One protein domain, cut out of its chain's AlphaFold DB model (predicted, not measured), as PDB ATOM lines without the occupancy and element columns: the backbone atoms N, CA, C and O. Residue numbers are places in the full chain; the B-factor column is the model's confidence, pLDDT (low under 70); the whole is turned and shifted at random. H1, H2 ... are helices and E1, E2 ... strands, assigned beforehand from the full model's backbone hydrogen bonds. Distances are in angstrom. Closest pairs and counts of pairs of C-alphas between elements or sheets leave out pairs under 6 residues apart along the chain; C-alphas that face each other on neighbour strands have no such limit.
ATOM      1  N   CYS A  18      36.738  28.277  54.576       97.38
ATOM      2  CA  CYS A  18      36.171  27.011  54.145       97.38
ATOM      3  C   CYS A  18      34.662  27.138  53.936       97.38
ATOM      4  O   CYS A  18      33.938  27.623  54.809       97.38
ATOM      5  N   THR A  19      34.176  26.690  52.782       98.12
ATOM      6  CA  THR A  19      32.754  26.727  52.431       98.12
ATOM      7  C   THR A  19      32.306  25.393  51.853       98.12
ATOM      8  O   THR A  19      33.052  24.733  51.128       98.12
ATOM      9  N   VAL A  20      31.083  24.985  52.180       98.56
ATOM     10  CA  VAL A  20      30.401  23.887  51.489       98.56
ATOM     11  C   VAL A  20      29.574  24.476  50.360       98.56
ATOM     12  O   VAL A  20      28.849  25.447  50.565       98.56
ATOM     13  N   TYR A  21      29.680  23.875  49.179       98.81
ATOM     14  CA  TYR A  21      29.002  24.322  47.975       98.81
ATOM     15  C   TYR A  21      28.142  23.212  47.380       98.81
ATOM     16  O   TYR A  21      28.665  22.190  46.944       98.81
ATOM     17  N   PHE A  22      26.831  23.423  47.317       98.81
ATOM     18  CA  PHE A  22      25.923  22.541  46.590       98.81
ATOM     19  C   PHE A  22      25.644  23.093  45.192       98.81
ATOM     20  O   PHE A  22      25.252  24.252  45.034       98.81
ATOM     21  N   THR A  23      25.807  22.241  44.179       98.75
ATOM     22  CA  THR A  23      25.608  22.570  42.757       98.75
ATOM     23  C   THR A  23      24.968  21.407  41.992       98.75
ATOM     24  O   THR A  23      24.765  20.322  42.536       98.75
ATOM     25  N   GLY A  24      24.630  21.614  40.719       98.00
ATOM     26  CA  GLY A  24      24.045  20.585  39.862       98.00
ATOM     27  C   GLY A  24      24.441  20.736  38.395       98.00
ATOM     28  O   GLY A  24      24.186  21.770  37.776       98.00
ATOM     29  N   VAL A  25      24.996  19.687  37.787       96.94
ATOM     30  CA  VAL A  25      25.303  19.697  36.347       96.94
ATOM     31  C   VAL A  25      23.994  19.669  35.557       96.94
ATOM     32  O   VAL A  25      23.239  18.699  35.604       96.94
ATOM     33  N   GLY A  26      23.730  20.746  34.810       96.25
ATOM     34  CA  GLY A  26      22.467  20.970  34.093       96.25
ATOM     35  C   GLY A  26      21.523  21.976  34.765       96.25
ATOM     36  O   GLY A  26      20.470  22.278  34.211       96.25
ATOM     37  N   CYS A  27      21.894  22.535  35.921       97.75
ATOM     38  CA  CYS A  27      21.200  23.649  36.574       97.75
ATOM     39  C   CYS A  27      21.597  24.999  35.926       97.75
ATOM     40  O   CYS A  27      22.764  25.388  36.022       97.75
ATOM     41  N   PRO A  28      20.670  25.763  35.307       98.38
ATOM     42  CA  PRO A  28      21.008  27.020  34.624       98.38
ATOM     43  C   PRO A  28      21.591  28.115  35.529       98.38
ATOM     44  O   PRO A  28      22.418  28.903  35.075       98.38
ATOM     45  N   HIS A  29      21.169  28.178  36.795       98.50
ATOM     46  CA  HIS A  29      21.717  29.128  37.772       98.50
ATOM     47  C   HIS A  29      23.128  28.710  38.205       98.50
ATOM     48  O   HIS A  29      24.057  29.514  38.191       98.50
ATOM     49  N   CYS A  30      23.320  27.424  38.487       98.62
ATOM     50  CA  CYS A  30      24.605  26.857  38.872       98.62
ATOM     51  C   CYS A  30      25.660  27.043  37.774       98.62
ATOM     52  O   CYS A  30      26.762  27.492  38.056       98.62
ATOM     53  N   ALA A  31      25.284  26.858  36.503       98.19
ATOM     54  CA  ALA A  31      26.176  27.061  35.357       98.19
ATOM     55  C   ALA A  31      26.771  28.482  35.259       98.19
ATOM     56  O   ALA A  31      27.789  28.674  34.594       98.19
ATOM     57  N   LYS A  32      26.148  29.481  35.899       98.50
ATOM     58  CA  LYS A  32      26.692  30.842  36.005       98.50
ATOM     59  C   LYS A  32      27.562  31.028  37.250       98.50
ATOM     60  O   LYS A  32      28.552  31.744  37.176       98.50
ATOM     61  N   ALA A  33      27.193  30.409  38.373       98.50
ATOM     62  CA  ALA A  33      27.912  30.527  39.643       98.50
ATOM     63  C   ALA A  33      29.200  29.686  39.678       98.50
ATOM     64  O   ALA A  33      30.230  30.170  40.143       98.50
ATOM     65  N   ASP A  34      29.164  28.463  39.140       98.19
ATOM     66  CA  ASP A  34      30.281  27.513  39.108       98.19
ATOM     67  C   ASP A  34      31.592  28.121  38.572       98.19
ATOM     68  O   ASP A  34      32.607  27.994  39.257       98.19
ATOM     69  N   PRO A  35      31.642  28.797  37.401       97.25
ATOM     70  CA  PRO A  35      32.895  29.372  36.911       97.25
ATOM     71  C   PRO A  35      33.425  30.502  37.803       97.25
ATOM     72  O   PRO A  35      34.636  30.630  37.955       97.25
ATOM     73  N   VAL A  36      32.554  31.293  38.430       97.88
ATOM     74  CA  VAL A  36      32.995  32.369  39.326       97.88
ATOM     75  C   VAL A  36      33.567  31.771  40.612       97.88
ATOM     76  O   VAL A  36      34.697  32.063  40.989       97.88
ATOM     77  N   LEU A  37      32.848  30.849  41.251       97.56
ATOM     78  CA  LEU A  37      33.293  30.259  42.510       97.56
ATOM     79  C   LEU A  37      34.477  29.295  42.330       97.56
ATOM     80  O   LEU A  37      35.512  29.451  42.974       97.56
ATOM     81  N   LEU A  38      34.329  28.281  41.474       96.12
ATOM     82  CA  LEU A  38      35.260  27.148  41.392       96.12
ATOM     83  C   LEU A  38      36.506  27.453  40.559       96.12
ATOM     84  O   LEU A  38      37.508  26.746  40.672       96.12
ATOM     85  N   LYS A  39      36.458  28.496  39.723       92.12
ATOM     86  CA  LYS A  39      37.609  28.946  38.938       92.12
ATOM     87  C   LYS A  39      38.096  30.309  39.399       92.12
ATOM     88  O   LYS A  39      39.244  30.395  39.804       92.12
ATOM     89  N   GLU A  40      37.289  31.363  39.347       95.50
ATOM     90  CA  GLU A  40      37.798  32.712  39.639       95.50
ATOM     91  C   GLU A  40      38.193  32.867  41.115       95.50
ATOM     92  O   GLU A  40      39.363  33.128  41.393       95.50
ATOM     93  N   PHE A  41      37.285  32.599  42.061       95.62
ATOM     94  CA  PHE A  41      37.558  32.777  43.492       95.62
ATOM     95  C   PHE A  41      38.609  31.807  44.028       95.62
ATOM     96  O   PHE A  41      39.514  32.235  44.736       95.62
ATOM     97  N   VAL A  42      38.558  30.522  43.659       94.12
ATOM     98  CA  VAL A  42      39.597  29.546  44.054       94.12
ATOM     99  C   VAL A  42      40.984  29.931  43.507       94.12
ATOM    100  O   VAL A  42      42.003  29.640  44.140       94.12
ATOM    101  N   LEU A  43      41.062  30.595  42.345       91.69
ATOM    102  CA  LEU A  43      42.331  31.084  41.801       91.69
ATOM    103  C   LEU A  43      42.817  32.358  42.506       91.69
ATOM    104  O   LEU A  43      44.015  32.435  42.801       91.69
ATOM    105  N   SER A  44      41.936  33.330  42.766       93.38
ATOM    106  CA  SER A  44      42.293  34.621  43.374       93.38
ATOM    107  C   SER A  44      42.495  34.551  44.893       93.38
ATOM    108  O   SER A  44      43.320  35.295  45.424       93.38
ATOM    109  N   HIS A  45      41.844  33.610  45.582       93.62
ATOM    110  CA  HIS A  45      41.899  33.441  47.036       93.62
ATOM    111  C   HIS A  45      42.563  32.112  47.407       93.62
ATOM    112  O   HIS A  45      41.912  31.079  47.543       93.62
ATOM    113  N   LYS A  46      43.890  32.114  47.609       91.12
ATOM    114  CA  LYS A  46      44.658  30.891  47.945       91.12
ATOM    115  C   LYS A  46      44.290  30.267  49.296       91.12
ATOM    116  O   LYS A  46      44.545  29.083  49.522       91.12
ATOM    117  N   ASN A  47      43.671  31.052  50.171       92.56
ATOM    118  CA  ASN A  47      43.121  30.596  51.438       92.56
ATOM    119  C   ASN A  47      41.704  30.013  51.327       92.56
ATOM    120  O   ASN A  47      41.208  29.497  52.325       92.56
ATOM    121  N   LEU A  48      41.052  30.076  50.161       95.81
ATOM    122  CA  LEU A  48      39.714  29.525  49.971       95.81
ATOM    123  C   LEU A  48      39.762  28.010  49.741       95.81
ATOM    124  O   LEU A  48      40.489  27.505  48.883       95.81
ATOM    125  N   VAL A  49      38.922  27.304  50.490       96.88
ATOM    126  CA  VAL A  49      38.621  25.885  50.348       96.88
ATOM    127  C   VAL A  49      37.132  25.739  50.056       96.88
ATOM    128  O   VAL A  49      36.294  26.177  50.844       96.88
ATOM    129  N   VAL A  50      36.799  25.084  48.946       98.19
ATOM    130  CA  VAL A  50      35.414  24.765  48.576       98.19
ATOM    131  C   VAL A  50      35.213  23.255  48.621       98.19
ATOM    132  O   VAL A  50      35.873  22.522  47.886       98.19
ATOM    133  N   ILE A  51      34.293  22.789  49.463       98.06
ATOM    134  CA  ILE A  51      33.826  21.400  49.511       98.06
ATOM    135  C   ILE A  51      32.558  21.321  48.654       98.06
ATOM    136  O   ILE A  51      31.468  21.669  49.099       98.06
ATOM    137  N   GLU A  52      32.720  20.924  47.396       98.56
ATOM    138  CA  GLU A  52      31.657  20.839  46.395       98.56
ATOM    139  C   GLU A  52      30.912  19.502  46.488       98.56
ATOM    140  O   GLU A  52      31.514  18.437  46.337       98.56
ATOM    141  N   TYR A  53      29.590  19.573  46.620       98.50
ATOM    142  CA  TYR A  53      28.654  18.473  46.423       98.50
ATOM    143  C   TYR A  53      27.797  18.744  45.184       98.50
ATOM    144  O   TYR A  53      26.894  19.582  45.186       98.50
ATOM    145  N   GLU A  54      28.068  18.010  44.110       97.94
ATOM    146  CA  GLU A  54      27.198  17.982  42.935       97.94
ATOM    147  C   GLU A  54      26.049  17.003  43.205       97.94
ATOM    148  O   GLU A  54      26.316  15.889  43.643       97.94
ATOM    149  N   ILE A  55      24.788  17.393  43.002       98.12
ATOM    150  CA  ILE A  55      23.637  16.577  43.447       98.12
ATOM    151  C   ILE A  55      22.770  15.999  42.324       98.12
ATOM    152  O   ILE A  55      21.891  15.183  42.602       98.12
ATOM    153  N   TYR A  56      22.965  16.391  41.061       97.12
ATOM    154  CA  TYR A  56      22.135  15.894  39.955       97.12
ATOM    155  C   TYR A  56      22.692  14.606  39.347       97.12
ATOM    156  O   TYR A  56      21.925  13.675  39.082       97.12
ATOM    157  N   GLN A  57      24.007  14.532  39.146       95.56
ATOM    158  CA  GLN A  57      24.675  13.360  38.577       95.56
ATOM    159  C   GLN A  57      25.266  12.456  39.661       95.56
ATOM    160  O   GLN A  57      25.198  11.235  39.538       95.56
ATOM    161  N   GLN A  58      25.764  13.023  40.760       95.44
ATOM    162  CA  GLN A  58      26.155  12.276  41.955       95.44
ATOM    163  C   GLN A  58      24.992  12.224  42.949       95.44
ATOM    164  O   GLN A  58      24.986  12.873  43.992       95.44
ATOM    165  N   ARG A  59      23.975  11.423  42.618       94.00
ATOM    166  CA  ARG A  59      22.716  11.344  43.386       94.00
ATOM    167  C   ARG A  59      22.898  10.974  44.861       94.00
ATOM    168  O   ARG A  59      22.045  11.320  45.669       94.00
ATOM    169  N   GLU A  60      23.996  10.307  45.212       96.00
ATOM    170  CA  GLU A  60      24.375   9.995  46.599       96.00
ATOM    171  C   GLU A  60      24.583  11.253  47.457       96.00
ATOM    172  O   GLU A  60      24.374  11.205  48.664       96.00
ATOM    173  N   ASN A  61      24.932  12.391  46.847       98.00
ATOM    174  CA  ASN A  61      25.079  13.667  47.544       98.00
ATOM    175  C   ASN A  61      23.742  14.382  47.775       98.00
ATOM    176  O   ASN A  61      23.672  15.286  48.601       98.00
ATOM    177  N   ALA A  62      22.679  14.029  47.041       97.69
ATOM    178  CA  ALA A  62      21.416  14.766  47.089       97.69
ATOM    179  C   ALA A  62      20.765  14.802  48.489       97.69
ATOM    180  O   ALA A  62      20.313  15.881  48.881       97.69
ATOM    181  N   PRO A  63      20.752  13.707  49.281       98.19
ATOM    182  CA  PRO A  63      20.252  13.746  50.657       98.19
ATOM    183  C   PRO A  63      21.029  14.709  51.564       98.19
ATOM    184  O   PRO A  63      20.435  15.319  52.451       98.19
ATOM    185  N   LEU A  64      22.326  14.921  51.296       98.38
ATOM    186  CA  LEU A  64      23.173  15.790  52.115       98.38
ATOM    187  C   LEU A  64      22.690  17.240  52.101       98.38
ATOM    188  O   LEU A  64      22.870  17.932  53.095       98.38
ATOM    189  N   LEU A  65      22.035  17.706  51.031       98.44
ATOM    190  CA  LEU A  65      21.469  19.059  51.003       98.44
ATOM    191  C   LEU A  65      20.464  19.269  52.147       98.44
ATOM    192  O   LEU A  65      20.452  20.332  52.762       98.44
ATOM    193  N   MET A  66      19.653  18.253  52.454       98.12
ATOM    194  CA  MET A  66      18.686  18.305  53.552       98.12
ATOM    195  C   MET A  66      19.384  18.245  54.915       98.12
ATOM    196  O   MET A  66      19.076  19.046  55.789       98.12
ATOM    197  N   GLU A  67      20.380  17.373  55.078       98.38
ATOM    198  CA  GLU A  67      21.152  17.272  56.327       98.38
ATOM    199  C   GLU A  67      21.889  18.586  56.647       98.38
ATOM    200  O   GLU A  67      21.907  19.062  57.784       98.38
ATOM    201  N   TYR A  68      22.466  19.220  55.623       98.38
ATOM    202  CA  TYR A  68      23.115  20.521  55.747       98.38
ATOM    203  C   TYR A  68      22.116  21.636  56.042       98.38
ATOM    204  O   TYR A  68      22.408  22.512  56.858       98.38
ATOM    205  N   ASN A  69      20.939  21.594  55.420       97.81
ATOM    206  CA  ASN A  69      19.859  22.528  55.695       97.81
ATOM    207  C   ASN A  69      19.411  22.477  57.159       97.81
ATOM    208  O   ASN A  69      19.345  23.518  57.805       97.81
ATOM    209  N   GLU A  70      19.177  21.279  57.696       97.56
ATOM    210  CA  GLU A  70      18.783  21.079  59.094       97.56
ATOM    211  C   GLU A  70      19.860  21.569  60.068       97.56
ATOM    212  O   GLU A  70      19.546  22.180  61.091       97.56
ATOM    213  N   LYS A  71      21.139  21.339  59.749       97.69
ATOM    214  CA  LYS A  71      22.253  21.735  60.616       97.69
ATOM    215  C   LYS A  71      22.545  23.237  60.592       97.69
ATOM    216  O   LYS A  71      22.808  23.819  61.643       97.69
ATOM    217  N   TYR A  72      22.560  23.836  59.404       97.44
ATOM    218  CA  TYR A  72      23.012  25.213  59.179       97.44
ATOM    219  C   TYR A  72      21.865  26.202  58.944       97.44
ATOM    220  O   TYR A  72      22.127  27.382  58.732       97.44
ATOM    221  N   ASN A  73      20.611  25.740  59.005       95.94
ATOM    222  CA  ASN A  73      19.397  26.541  58.836       95.94
ATOM    223  C   ASN A  73      19.396  27.367  57.535       95.94
ATOM    224  O   ASN A  73      19.118  28.568  57.536       95.94
ATOM    225  N   THR A  74      19.757  26.725  56.423       95.81
ATOM    226  CA  THR A  74      19.819  27.374  55.104       95.81
ATOM    227  C   THR A  74      18.451  27.397  54.414       95.81
ATOM    228  O   THR A  74      17.441  26.960  54.962       95.81
ATOM    229  N   GLU A  75      18.405  27.854  53.166       93.88
ATOM    230  CA  GLU A  75      17.325  27.499  52.241       93.88
ATOM    231  C   GLU A  75      17.670  26.203  51.483       93.88
ATOM    232  O   GLU A  75      18.838  25.802  51.415       93.88
ATOM    233  N   LEU A  76      16.656  25.541  50.913       95.06
ATOM    234  CA  LEU A  76      16.824  24.354  50.071       95.06
ATOM    235  C   LEU A  76      16.895  24.753  48.595       95.06
ATOM    236  O   LEU A  76      15.911  25.210  48.016       95.06
ATOM    237  N   GLY A  77      18.045  24.523  47.964       96.88
ATOM    238  CA  GLY A  77      18.229  24.738  46.533       96.88
ATOM    239  C   GLY A  77      19.698  24.798  46.137       96.88
ATOM    240  O   GLY A  77      20.587  24.750  46.983       96.88
ATOM    241  N   VAL A  78      19.942  24.899  44.831       98.56
ATOM    242  CA  VAL A  78      21.276  25.096  44.252       98.56
ATOM    243  C   VAL A  78      21.242  26.244  43.237       98.56
ATOM    244  O   VAL A  78      20.227  26.409  42.552       98.56
ATOM    245  N   PRO A  79      22.322  27.036  43.101       98.81
ATOM    246  CA  PRO A  79      23.592  26.939  43.831       98.81
ATOM    247  C   PRO A  79      23.488  27.462  45.277       98.81
ATOM    248  O   PRO A  79      22.785  28.441  45.519       98.81
ATOM    249  N   LEU A  80      24.181  26.824  46.228       98.81
ATOM    250  CA  LEU A  80      24.164  27.189  47.656       98.81
ATOM    251  C   LEU A  80      25.568  27.116  48.265       98.81
ATOM    252  O   LEU A  80      26.186  26.057  48.241       98.81
ATOM    253  N   LEU A  81      26.028  28.219  48.859       98.56
ATOM    254  CA  LEU A  81      27.228  28.306  49.693       98.56
ATOM    255  C   LEU A  81      26.861  28.323  51.175       98.56
ATOM    256  O   LEU A  81      25.944  29.034  51.579       98.56
ATOM    257  N   ILE A  82      27.630  27.615  51.992       98.50
ATOM    258  CA  ILE A  82      27.464  27.557  53.446       98.50
ATOM    259  C   ILE A  82      28.829  27.804  54.076       98.50
ATOM    260  O   ILE A  82      29.753  27.028  53.845       98.50
ATOM    261  N   PHE A  83      28.967  28.869  54.868       97.44
ATOM    262  CA  PHE A  83      30.198  29.186  55.605       97.44
ATOM    263  C   PHE A  83      30.080  28.827  57.090       97.44
ATOM    264  O   PHE A  83      31.050  28.385  57.702       97.44
ATOM    265  N   ASN A  84      28.898  29.019  57.680       95.94
ATOM    266  CA  ASN A  84      28.563  28.671  59.063       95.94
ATOM    267  C   ASN A  84      27.033  28.788  59.278       95.94
ATOM    268  O   ASN A  84      26.288  28.940  58.315       95.94
ATOM    269  N   ASN A  85      26.571  28.720  60.533       94.94
ATOM    270  CA  ASN A  85      25.144  28.787  60.901       94.94
ATOM    271  C   ASN A  85      24.481  30.156  60.647       94.94
ATOM    272  O   ASN A  85      23.261  30.262  60.701       94.94
ATOM    273  N   GLU A  86      25.269  31.211  60.453       94.88
ATOM    274  CA  GLU A  86      24.797  32.593  60.302       94.88
ATOM    275  C   GLU A  86      25.000  33.113  58.874       94.88
ATOM    276  O   GLU A  86      24.403  34.114  58.482       94.88
ATOM    277  N   LEU A  87      25.843  32.436  58.089       96.69
ATOM    278  CA  LEU A  87      26.255  32.869  56.765       96.69
ATOM    279  C   LEU A  87      26.144  31.728  55.748       96.69
ATOM    280  O   LEU A  87      27.022  30.867  55.631       96.69
ATOM    281  N   SER A  88      25.076  31.799  54.959       97.81
ATOM    282  CA  SER A  88      24.867  31.021  53.739       97.81
ATOM    283  C   SER A  88      24.389  31.935  52.611       97.81
ATOM    284  O   SER A  88      23.732  32.942  52.876       97.81
ATOM    285  N   ILE A  89      24.704  31.595  51.363       98.12
ATOM    286  CA  ILE A  89      24.354  32.382  50.176       98.12
ATOM    287  C   ILE A  89      23.728  31.439  49.150       98.12
ATOM    288  O   ILE A  89      24.376  30.485  48.726       98.12
ATOM    289  N   ILE A  90      22.491  31.706  48.738       98.12
ATOM    290  CA  ILE A  90      21.761  30.895  47.756       98.12
ATOM    291  C   ILE A  90      21.489  31.693  46.475       98.12
ATOM    292  O   ILE A  90      21.203  32.890  46.521       98.12
ATOM    293  N   GLY A  91      21.561  31.021  45.325       98.31
ATOM    294  CA  GLY A  91      21.271  31.591  44.008       98.31
ATOM    295  C   GLY A  91      22.500  32.130  43.273       98.31
ATOM    296  O   GLY A  91      23.531  32.442  43.862       98.31
ATOM    297  N   ASP A  92      22.393  32.244  41.949       98.44
ATOM    298  CA  ASP A  92      23.490  32.681  41.082       98.44
ATOM    299  C   ASP A  92      23.880  34.138  41.325       98.44
ATOM    300  O   ASP A  92      25.051  34.423  41.561       98.44
ATOM    301  N   SER A  93      22.918  35.064  41.304       98.38
ATOM    302  CA  SER A  93      23.230  36.490  41.466       98.38
ATOM    303  C   SER A  93      23.909  36.810  42.806       98.38
ATOM    304  O   SER A  93      24.970  37.430  42.758       98.38
ATOM    305  N   PRO A  94      23.401  36.368  43.980       98.19
ATOM    306  CA  PRO A  94      24.056  36.652  45.259       98.19
ATOM    307  C   PRO A  94      25.467  36.066  45.371       98.19
ATOM    308  O   PRO A  94      26.353  36.714  45.928       98.19
ATOM    309  N   ILE A  95      25.703  34.875  44.808       98.44
ATOM    310  CA  ILE A  95      27.038  34.267  44.788       98.44
ATOM    311  C   ILE A  95      27.984  35.093  43.912       98.44
ATOM    312  O   ILE A  95      29.057  35.473  44.373       98.44
ATOM    313  N   ILE A  96      27.573  35.420  42.684       98.44
ATOM    314  CA  ILE A  96      28.416  36.128  41.711       98.44
ATOM    315  C   ILE A  96      28.777  37.536  42.192       98.44
ATOM    316  O   ILE A  96      29.906  37.971  42.001       98.44
ATOM    317  N   THR A  97      27.836  38.263  42.799       97.12
ATOM    318  CA  THR A  97      28.057  39.677  43.145       97.12
ATOM    319  C   THR A  97      28.459  39.911  44.597       97.12
ATOM    320  O   THR A  97      28.843  41.031  44.922       97.12
ATOM    321  N   GLY A  98      28.303  38.922  45.484       94.88
ATOM    322  CA  GLY A  98      28.425  39.129  46.931       94.88
ATOM    323  C   GLY A  98      29.370  38.180  47.665       94.88
ATOM    324  O   GLY A  98      29.911  38.570  48.696       94.88
ATOM    325  N   ALA A  99      29.599  36.958  47.172       96.50
ATOM    326  CA  ALA A  99      30.351  35.961  47.941       96.50
ATOM    327  C   ALA A  99      31.823  36.349  48.177       96.50
ATOM    328  O   ALA A  99      32.352  36.056  49.249       96.50
ATOM    329  N   GLU A 100      32.458  37.049  47.232       96.06
ATOM    330  CA  GLU A 100      33.859  37.486  47.345       96.06
ATOM    331  C   GLU A 100      34.094  38.355  48.587       96.06
ATOM    332  O   GLU A 100      34.985  38.072  49.383       96.06
ATOM    333  N   GLN A 101      33.212  39.327  48.843       95.44
ATOM    334  CA  GLN A 101      33.318  40.204  50.010       95.44
ATOM    335  C   GLN A 101      33.299  39.413  51.330       95.44
ATOM    336  O   GLN A 101      34.007  39.754  52.282       95.44
ATOM    337  N   TYR A 102      32.498  38.347  51.411       93.94
ATOM    338  CA  TYR A 102      32.460  37.490  52.596       93.94
ATOM    339  C   TYR A 102      33.743  36.672  52.754       93.94
ATOM    340  O   TYR A 102      34.245  36.552  53.874       93.94
ATOM    341  N   ILE A 103      34.296  36.160  51.651       93.94
ATOM    342  CA  ILE A 103      35.575  35.437  51.641       93.94
ATOM    343  C   ILE A 103      36.704  36.349  52.144       93.94
ATOM    344  O   ILE A 103      37.476  35.949  53.016       93.94
ATOM    345  N   GLU A 104      36.757  37.596  51.673       93.38
ATOM    346  CA  GLU A 104      37.745  38.586  52.117       93.38
ATOM    347  C   GLU A 104      37.572  38.977  53.595       93.38
ATOM    348  O   GLU A 104      38.555  39.187  54.313       93.38
ATOM    349  N   THR A 105      36.326  39.067  54.071       93.25
ATOM    350  CA  THR A 105      36.023  39.527  55.435       93.25
ATOM    351  C   THR A 105      36.283  38.453  56.491       93.25
ATOM    352  O   THR A 105      36.794  38.782  57.562       93.25
ATOM    353  N   LEU A 106      35.943  37.187  56.219       91.00
ATOM    354  CA  LEU A 106      36.067  36.101  57.198       91.00
ATOM    355  C   LEU A 106      37.521  35.849  57.614       91.00
ATOM    356  O   LEU A 106      37.760  35.610  58.794       91.00
ATOM    357  N   LYS A 107      38.481  35.945  56.680       84.69
ATOM    358  CA  LYS A 107      39.913  35.580  56.818       84.69
ATOM    359  C   LYS A 107      40.176  34.111  57.175       84.69
ATOM    360  O   LYS A 107      41.015  33.485  56.531       84.69
ATOM    361  N   GLU A 108      39.433  33.563  58.129       93.44
ATOM    362  CA  GLU A 108      39.392  32.158  58.515       93.44
ATOM    363  C   GLU A 108      38.009  31.750  59.037       93.44
ATOM    364  O   GLU A 108      37.277  32.543  59.630       93.44
ATOM    365  N   ASN A 109      37.655  30.480  58.859       95.56
ATOM    366  CA  ASN A 109      36.555  29.853  59.583       95.56
ATOM    367  C   ASN A 109      36.762  28.339  59.672       95.56
ATOM    368  O   ASN A 109      37.480  27.724  58.885       95.56
ATOM    369  N   LYS A 110      36.068  27.719  60.626       95.94
ATOM    370  CA  LYS A 110      35.932  26.264  60.644       95.94
ATOM    371  C   LYS A 110      35.108  25.814  59.440       95.94
ATOM    372  O   LYS A 110      34.075  26.416  59.148       95.94
ATOM    373  N   CYS A 111      35.523  24.726  58.799       96.38
ATOM    374  CA  CYS A 111      34.754  24.077  57.749       96.38
ATOM    375  C   CYS A 111      33.364  23.685  58.275       96.38
ATOM    376  O   CYS A 111      33.269  23.035  59.324       96.38
ATOM    377  N   PRO A 112      32.278  24.051  57.577       96.50
ATOM    378  CA  PRO A 112      30.938  23.675  57.989       96.50
ATOM    379  C   PRO A 112      30.696  22.205  57.621       96.50
ATOM    380  O   PRO A 112      30.302  21.897  56.508       96.50
ATOM    381  N   LEU A 113      30.980  21.269  58.531       96.25
ATOM    382  CA  LEU A 113      30.769  19.828  58.327       96.25
ATOM    383  C   LEU A 113      29.590  19.291  59.146       96.25
ATOM    384  O   LEU A 113      29.326  19.769  60.251       96.25
ATOM    385  N   LEU A 114      28.941  18.219  58.680       95.06
ATOM    386  CA  LEU A 114      27.790  17.598  59.360       95.06
ATOM    387  C   LEU A 114      28.093  17.016  60.745       95.06
ATOM    388  O   LEU A 114      27.256  17.133  61.637       95.06
ATOM    389  N   ASN A 115      29.300  16.504  60.980       89.56
ATOM    390  CA  ASN A 115      29.690  16.000  62.301       89.56
ATOM    391  C   ASN A 115      30.093  17.162  63.218       89.56
ATOM    392  O   ASN A 115      29.357  17.564  64.119       89.56
ATOM    393  N   ASN A 116      31.231  17.783  62.931       87.12
ATOM    394  CA  ASN A 116      31.825  18.840  63.739       87.12
ATOM    395  C   ASN A 116      32.527  19.867  62.851       87.12
ATOM    396  O   ASN A 116      33.211  19.517  61.898       87.12
ATOM    397  N   ALA A 117      32.385  21.144  63.200       89.50
ATOM    398  CA  ALA A 117      33.147  22.196  62.547       89.50
ATOM    399  C   ALA A 117      34.606  22.151  63.043       89.50
ATOM    400  O   ALA A 117      34.854  22.272  64.250       89.50
ATOM    401  N   VAL A 118      35.552  21.982  62.118       91.50
ATOM    402  CA  VAL A 118      37.009  21.883  62.358       91.50
ATOM    403  C   VAL A 118      37.767  22.811  61.416       91.50
ATOM    404  O   VAL A 118      37.197  23.256  60.420       91.50
ATOM    405  N   SER A 119      39.022  23.140  61.720       91.12
ATOM    406  CA  SER A 119      39.880  23.815  60.738       91.12
ATOM    407  C   SER A 119      40.148  22.883  59.549       91.12
ATOM    408  O   SER A 119      40.007  21.662  59.653       91.12
ATOM    409  N   PHE A 120      40.514  23.451  58.398       90.62
ATOM    410  CA  PHE A 120      40.794  22.646  57.207       90.62
ATOM    411  C   PHE A 120      41.957  21.664  57.420       90.62
ATOM    412  O   PHE A 120      41.865  20.518  56.991       90.62
ATOM    413  N   ASP A 121      43.007  22.084  58.128       88.50
ATOM    414  CA  ASP A 121      44.206  21.266  58.358       88.50
ATOM    415  C   ASP A 121      43.955  20.071  59.299       88.50
ATOM    416  O   ASP A 121      44.672  19.073  59.247       88.50
ATOM    417  N   GLU A 122      42.908  20.141  60.127       88.75
ATOM    418  CA  GLU A 122      42.481  19.068  61.038       88.75
ATOM    419  C   GLU A 122      41.403  18.151  60.430       88.75
ATOM    420  O   GLU A 122      40.982  17.174  61.055       88.75
ATOM    421  N   MET A 123      40.909  18.466  59.231       89.88
ATOM    422  CA  MET A 123      39.787  17.761  58.621       89.88
ATOM    423  C   MET A 123      40.200  16.387  58.077       89.88
ATOM    424  O   MET A 123      41.021  16.280  57.168       89.88
ATOM    425  N   ASP A 124      39.544  15.321  58.546       89.31
ATOM    426  CA  ASP A 124      39.668  13.999  57.927       89.31
ATOM    427  C   ASP A 124      38.824  13.921  56.648       89.31
ATOM    428  O   ASP A 124      37.601  13.761  56.683       89.31
ATOM    429  N   LEU A 125      39.494  13.984  55.501       87.62
ATOM    430  CA  LEU A 125      38.864  13.933  54.181       87.62
ATOM    431  C   LEU A 125      38.100  12.624  53.928       87.62
ATOM    432  O   LEU A 125      37.125  12.611  53.174       87.62
ATOM    433  N   ASN A 126      38.504  11.521  54.566       86.12
ATOM    434  CA  ASN A 126      37.834  10.233  54.399       86.12
ATOM    435  C   ASN A 126      36.480  10.202  55.116       86.12
ATOM    436  O   ASN A 126      35.566   9.512  54.657       86.12
ATOM    437  N   SER A 127      36.341  10.996  56.182       89.00
ATOM    438  CA  SER A 127      35.126  11.109  56.992       89.00
ATOM    439  C   SER A 127      34.008  11.922  56.332       89.00
ATOM    440  O   SER A 127      32.865  11.862  56.789       89.00
ATOM    441  N   LEU A 128      34.305  12.658  55.253       93.44
ATOM    442  CA  LEU A 128      33.294  13.429  54.531       93.44
ATOM    443  C   LEU A 128      32.262  12.486  53.883       93.44
ATOM    444  O   LEU A 128      32.661  11.538  53.196       93.44
ATOM    445  N   PRO A 129      30.953  12.708  54.076       95.31
ATOM    446  CA  PRO A 129      29.919  11.865  53.486       95.31
ATOM    447  C   PRO A 129      29.835  12.066  51.970       95.31
ATOM    448  O   PRO A 129      30.330  13.055  51.443       95.31
ATOM    449  N   GLY A 130      29.207  11.126  51.261       94.81
ATOM    450  CA  GLY A 130      29.034  11.204  49.809       94.81
ATOM    451  C   GLY A 130      30.353  11.228  49.030       94.81
ATOM    452  O   GLY A 130      31.339  10.585  49.405       94.81
ATOM    453  N   LEU A 131      30.349  11.970  47.922       95.50
ATOM    454  CA  LEU A 131      31.421  12.039  46.929       95.50
ATOM    455  C   LEU A 131      31.861  13.494  46.653       95.50
ATOM    456  O   LEU A 131      31.807  13.943  45.506       95.50
ATOM    457  N   PRO A 132      32.291  14.267  47.667       95.94
ATOM    458  CA  PRO A 132      32.661  15.655  47.459       95.94
ATOM    459  C   PRO A 132      33.891  15.793  46.558       95.94
ATOM    460  O   PRO A 132      34.772  14.922  46.507       95.94
ATOM    461  N   LYS A 133      33.990  16.958  45.918       96.44
ATOM    462  CA  LYS A 133      35.247  17.470  45.366       96.44
ATOM    463  C   LYS A 133      35.735  18.618  46.234       96.44
ATOM    464  O   LYS A 133      34.952  19.475  46.624       96.44
ATOM    465  N   ILE A 134      37.025  18.651  46.529       95.62
ATOM    466  CA  ILE A 134      37.628  19.719  47.326       95.62
ATOM    467  C   ILE A 134      38.496  20.564  46.412       95.62
ATOM    468  O   ILE A 134      39.463  20.059  45.843       95.62
ATOM    469  N   TRP A 135      38.157  21.840  46.307       95.56
ATOM    470  CA  TRP A 135      38.878  22.833  45.525       95.56
ATOM    471  C   TRP A 135      39.679  23.705  46.482       95.56
ATOM    472  O   TRP A 135      39.101  24.368  47.341       95.56
ATOM    473  N   ALA A 136      41.002  23.687  46.361       91.88
ATOM    474  CA  ALA A 136      41.881  24.493  47.198       91.88
ATOM    475  C   ALA A 136      43.223  24.700  46.500       91.88
ATOM    476  O   ALA A 136      43.777  23.754  45.944       91.88
ATOM    477  N   ASN A 137      43.771  25.916  46.562       84.19
ATOM    478  CA  ASN A 137      45.118  26.227  46.069       84.19
ATOM    479  C   ASN A 137      45.407  25.667  44.654       84.19
ATOM    480  O   ASN A 137      46.382  24.946  44.443       84.19
ATOM    481  N   GLU A 138      44.514  25.959  43.698       80.69
ATOM    482  CA  GLU A 138      44.597  25.509  42.289       80.69
ATOM    483  C   GLU A 138      44.538  23.985  42.080       80.69
ATOM    484  O   GLU A 138      44.864  23.473  41.008       80.69
ATOM    485  N   ARG A 139      44.138  23.237  43.106       86.50
ATOM    486  CA  ARG A 139      44.063  21.779  43.091       86.50
ATOM    487  C   ARG A 139      42.643  21.315  43.354       86.50
ATOM    488  O   ARG A 139      41.885  21.974  44.064       86.50
ATOM    489  N   ILE A 140      42.331  20.143  42.808       87.69
ATOM    490  CA  ILE A 140      41.067  19.454  43.038       87.69
ATOM    491  C   ILE A 140      41.366  18.067  43.602       87.69
ATOM    492  O   ILE A 140      42.088  17.272  42.996       87.69
ATOM    493  N   LEU A 141      40.803  17.768  44.768       88.06
ATOM    494  CA  LEU A 141      40.781  16.426  45.346       88.06
ATOM    495  C   LEU A 141      39.402  15.834  45.078       88.06
ATOM    496  O   LEU A 141      38.396  16.458  45.403       88.06
ATOM    497  N   ILE A 142      39.345  14.651  44.474       85.38
ATOM    498  CA  ILE A 142      38.081  14.000  44.116       85.38
ATOM    499  C   ILE A 142      37.948  12.725  44.942       85.38
ATOM    500  O   ILE A 142      38.814  11.850  44.868       85.38
ATOM    501  N   LYS A 143      36.859  12.606  45.709       80.56
ATOM    502  CA  LYS A 143      36.490  11.339  46.347       80.56
ATOM    503  C   LYS A 143      35.806  10.439  45.316       80.56
ATOM    504  O   LYS A 143      34.824  10.835  44.693       80.56
ATOM    505  N   VAL A 144      36.342   9.236  45.118       75.19
ATOM    506  CA  VAL A 144      35.809   8.237  44.177       75.19
ATOM    507  C   VAL A 144      35.086   7.142  44.968       75.19
ATOM    508  O   VAL A 144      35.598   6.677  45.985       75.19
ATOM    509  N   GLY A 145      33.883   6.757  44.529       62.62
ATOM    510  CA  GLY A 145      33.090   5.685  45.142       62.62
ATOM    511  C   GLY A 145      33.629   4.283  44.830       62.62
ATOM    512  O   GLY A 145      34.401   4.096  43.891       62.62
ATOM    513  N   SER A 146      33.200   3.282  45.605       48.84
ATOM    514  CA  SER A 146      33.641   1.876  45.541       48.84
ATOM    515  C   SER A 146      33.129   1.118  44.300       48.84
ATOM    516  O   SER A 146      32.386   0.144  44.416       48.84
ATOM    517  N   GLY A 147      33.490   1.585  43.105       46.59
ATOM    518  CA  GLY A 147      33.180   0.961  41.811       46.59
ATOM    519  C   GLY A 147      34.392   0.370  41.079       46.59
ATOM    520  O   GLY A 147      34.227  -0.195  40.002       46.59
ATOM    521  N   SER A 148      35.597   0.469  41.637       35.94
ATOM    522  CA  SER A 148      36.794  -0.209  41.132       35.94
ATOM    523  C   SER A 148      37.586  -0.756  42.310       35.94
ATOM    524  O   SER A 148      37.774  -0.059  43.300       35.94
TER     525      SER A 148
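AT A GLANCE: This is residues 18 to 148 of the 176 residues of an uncharacterized protein of Candidatus Cloacimonas sp. 4484_209 (UniProt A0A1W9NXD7). A twisted six-stranded sheet is the middle layer of this domain, with helices H1 and H3 side by side over one face and H2 over the other. A long stretch with no named element, residues 107 to 132, leads from H3 to the hairpin E5 and E6 at one edge. The printed part has 131 residues with three named helices and six named strands, in the order E1 H1 E2 H2 E3 E4 H3 E5 E6; the class is mixed, and so is the sheet, ordered E4 E3 E1 E2 E5 E6. It is compact, with a radius of gyration of the C-alphas of 13.5 A and spans of 40 by 34 by 30 A.

IN THESE COORDINATES: E1, residues 18 to 23, begins at C-alpha 18 (36.171, 27.011, 54.145). H1, residues 30 to 44, measures 19.8 A from first to last C-alpha, E2, residues 48 to 54, 18.4 A, and H2, residues 59 to 72, 21.0 A. E3, residues 80 to 82, and E4, residues 88 to 90, form a hairpin. H3, residues 92 to 106, measures 20.7 A. E5, residues 133 to 136, and E6, residues 139 to 142, form another hairpin, ending at C-alpha 142 (38.081, 14.000, 44.116).

HOW THE PARTS SIT: Parallel E1 and E2, with N 21 and O 51 2.8 A apart, make a strand-helix-strand unit with H1 between them, its crossover right-handed. E2 and E5 are antiparallel, with N 50 and O 135 2.9 A apart; so are E3 and E1, with N 22 and O 80 2.9 A apart. H1 and H3 touch, closest at the C-alphas of Ala 33 and Asp 92, 5.1 A. H2 is on the opposite face, at a height over the sheet of 9.6 A. Of the O i to N i+4 pairs, 7 of 11 are within hydrogen-bond range in H1, 6 of 10 in H2 and 8 of 11 in H3.

THE WHOLE: The C-alphas farthest apart, those of Thr 105 and Ser 148, are 42.2 A apart. The printed part has no cut, and H3 to E5 is a long link. Residues 145 to 148 are under 70 in pLDDT.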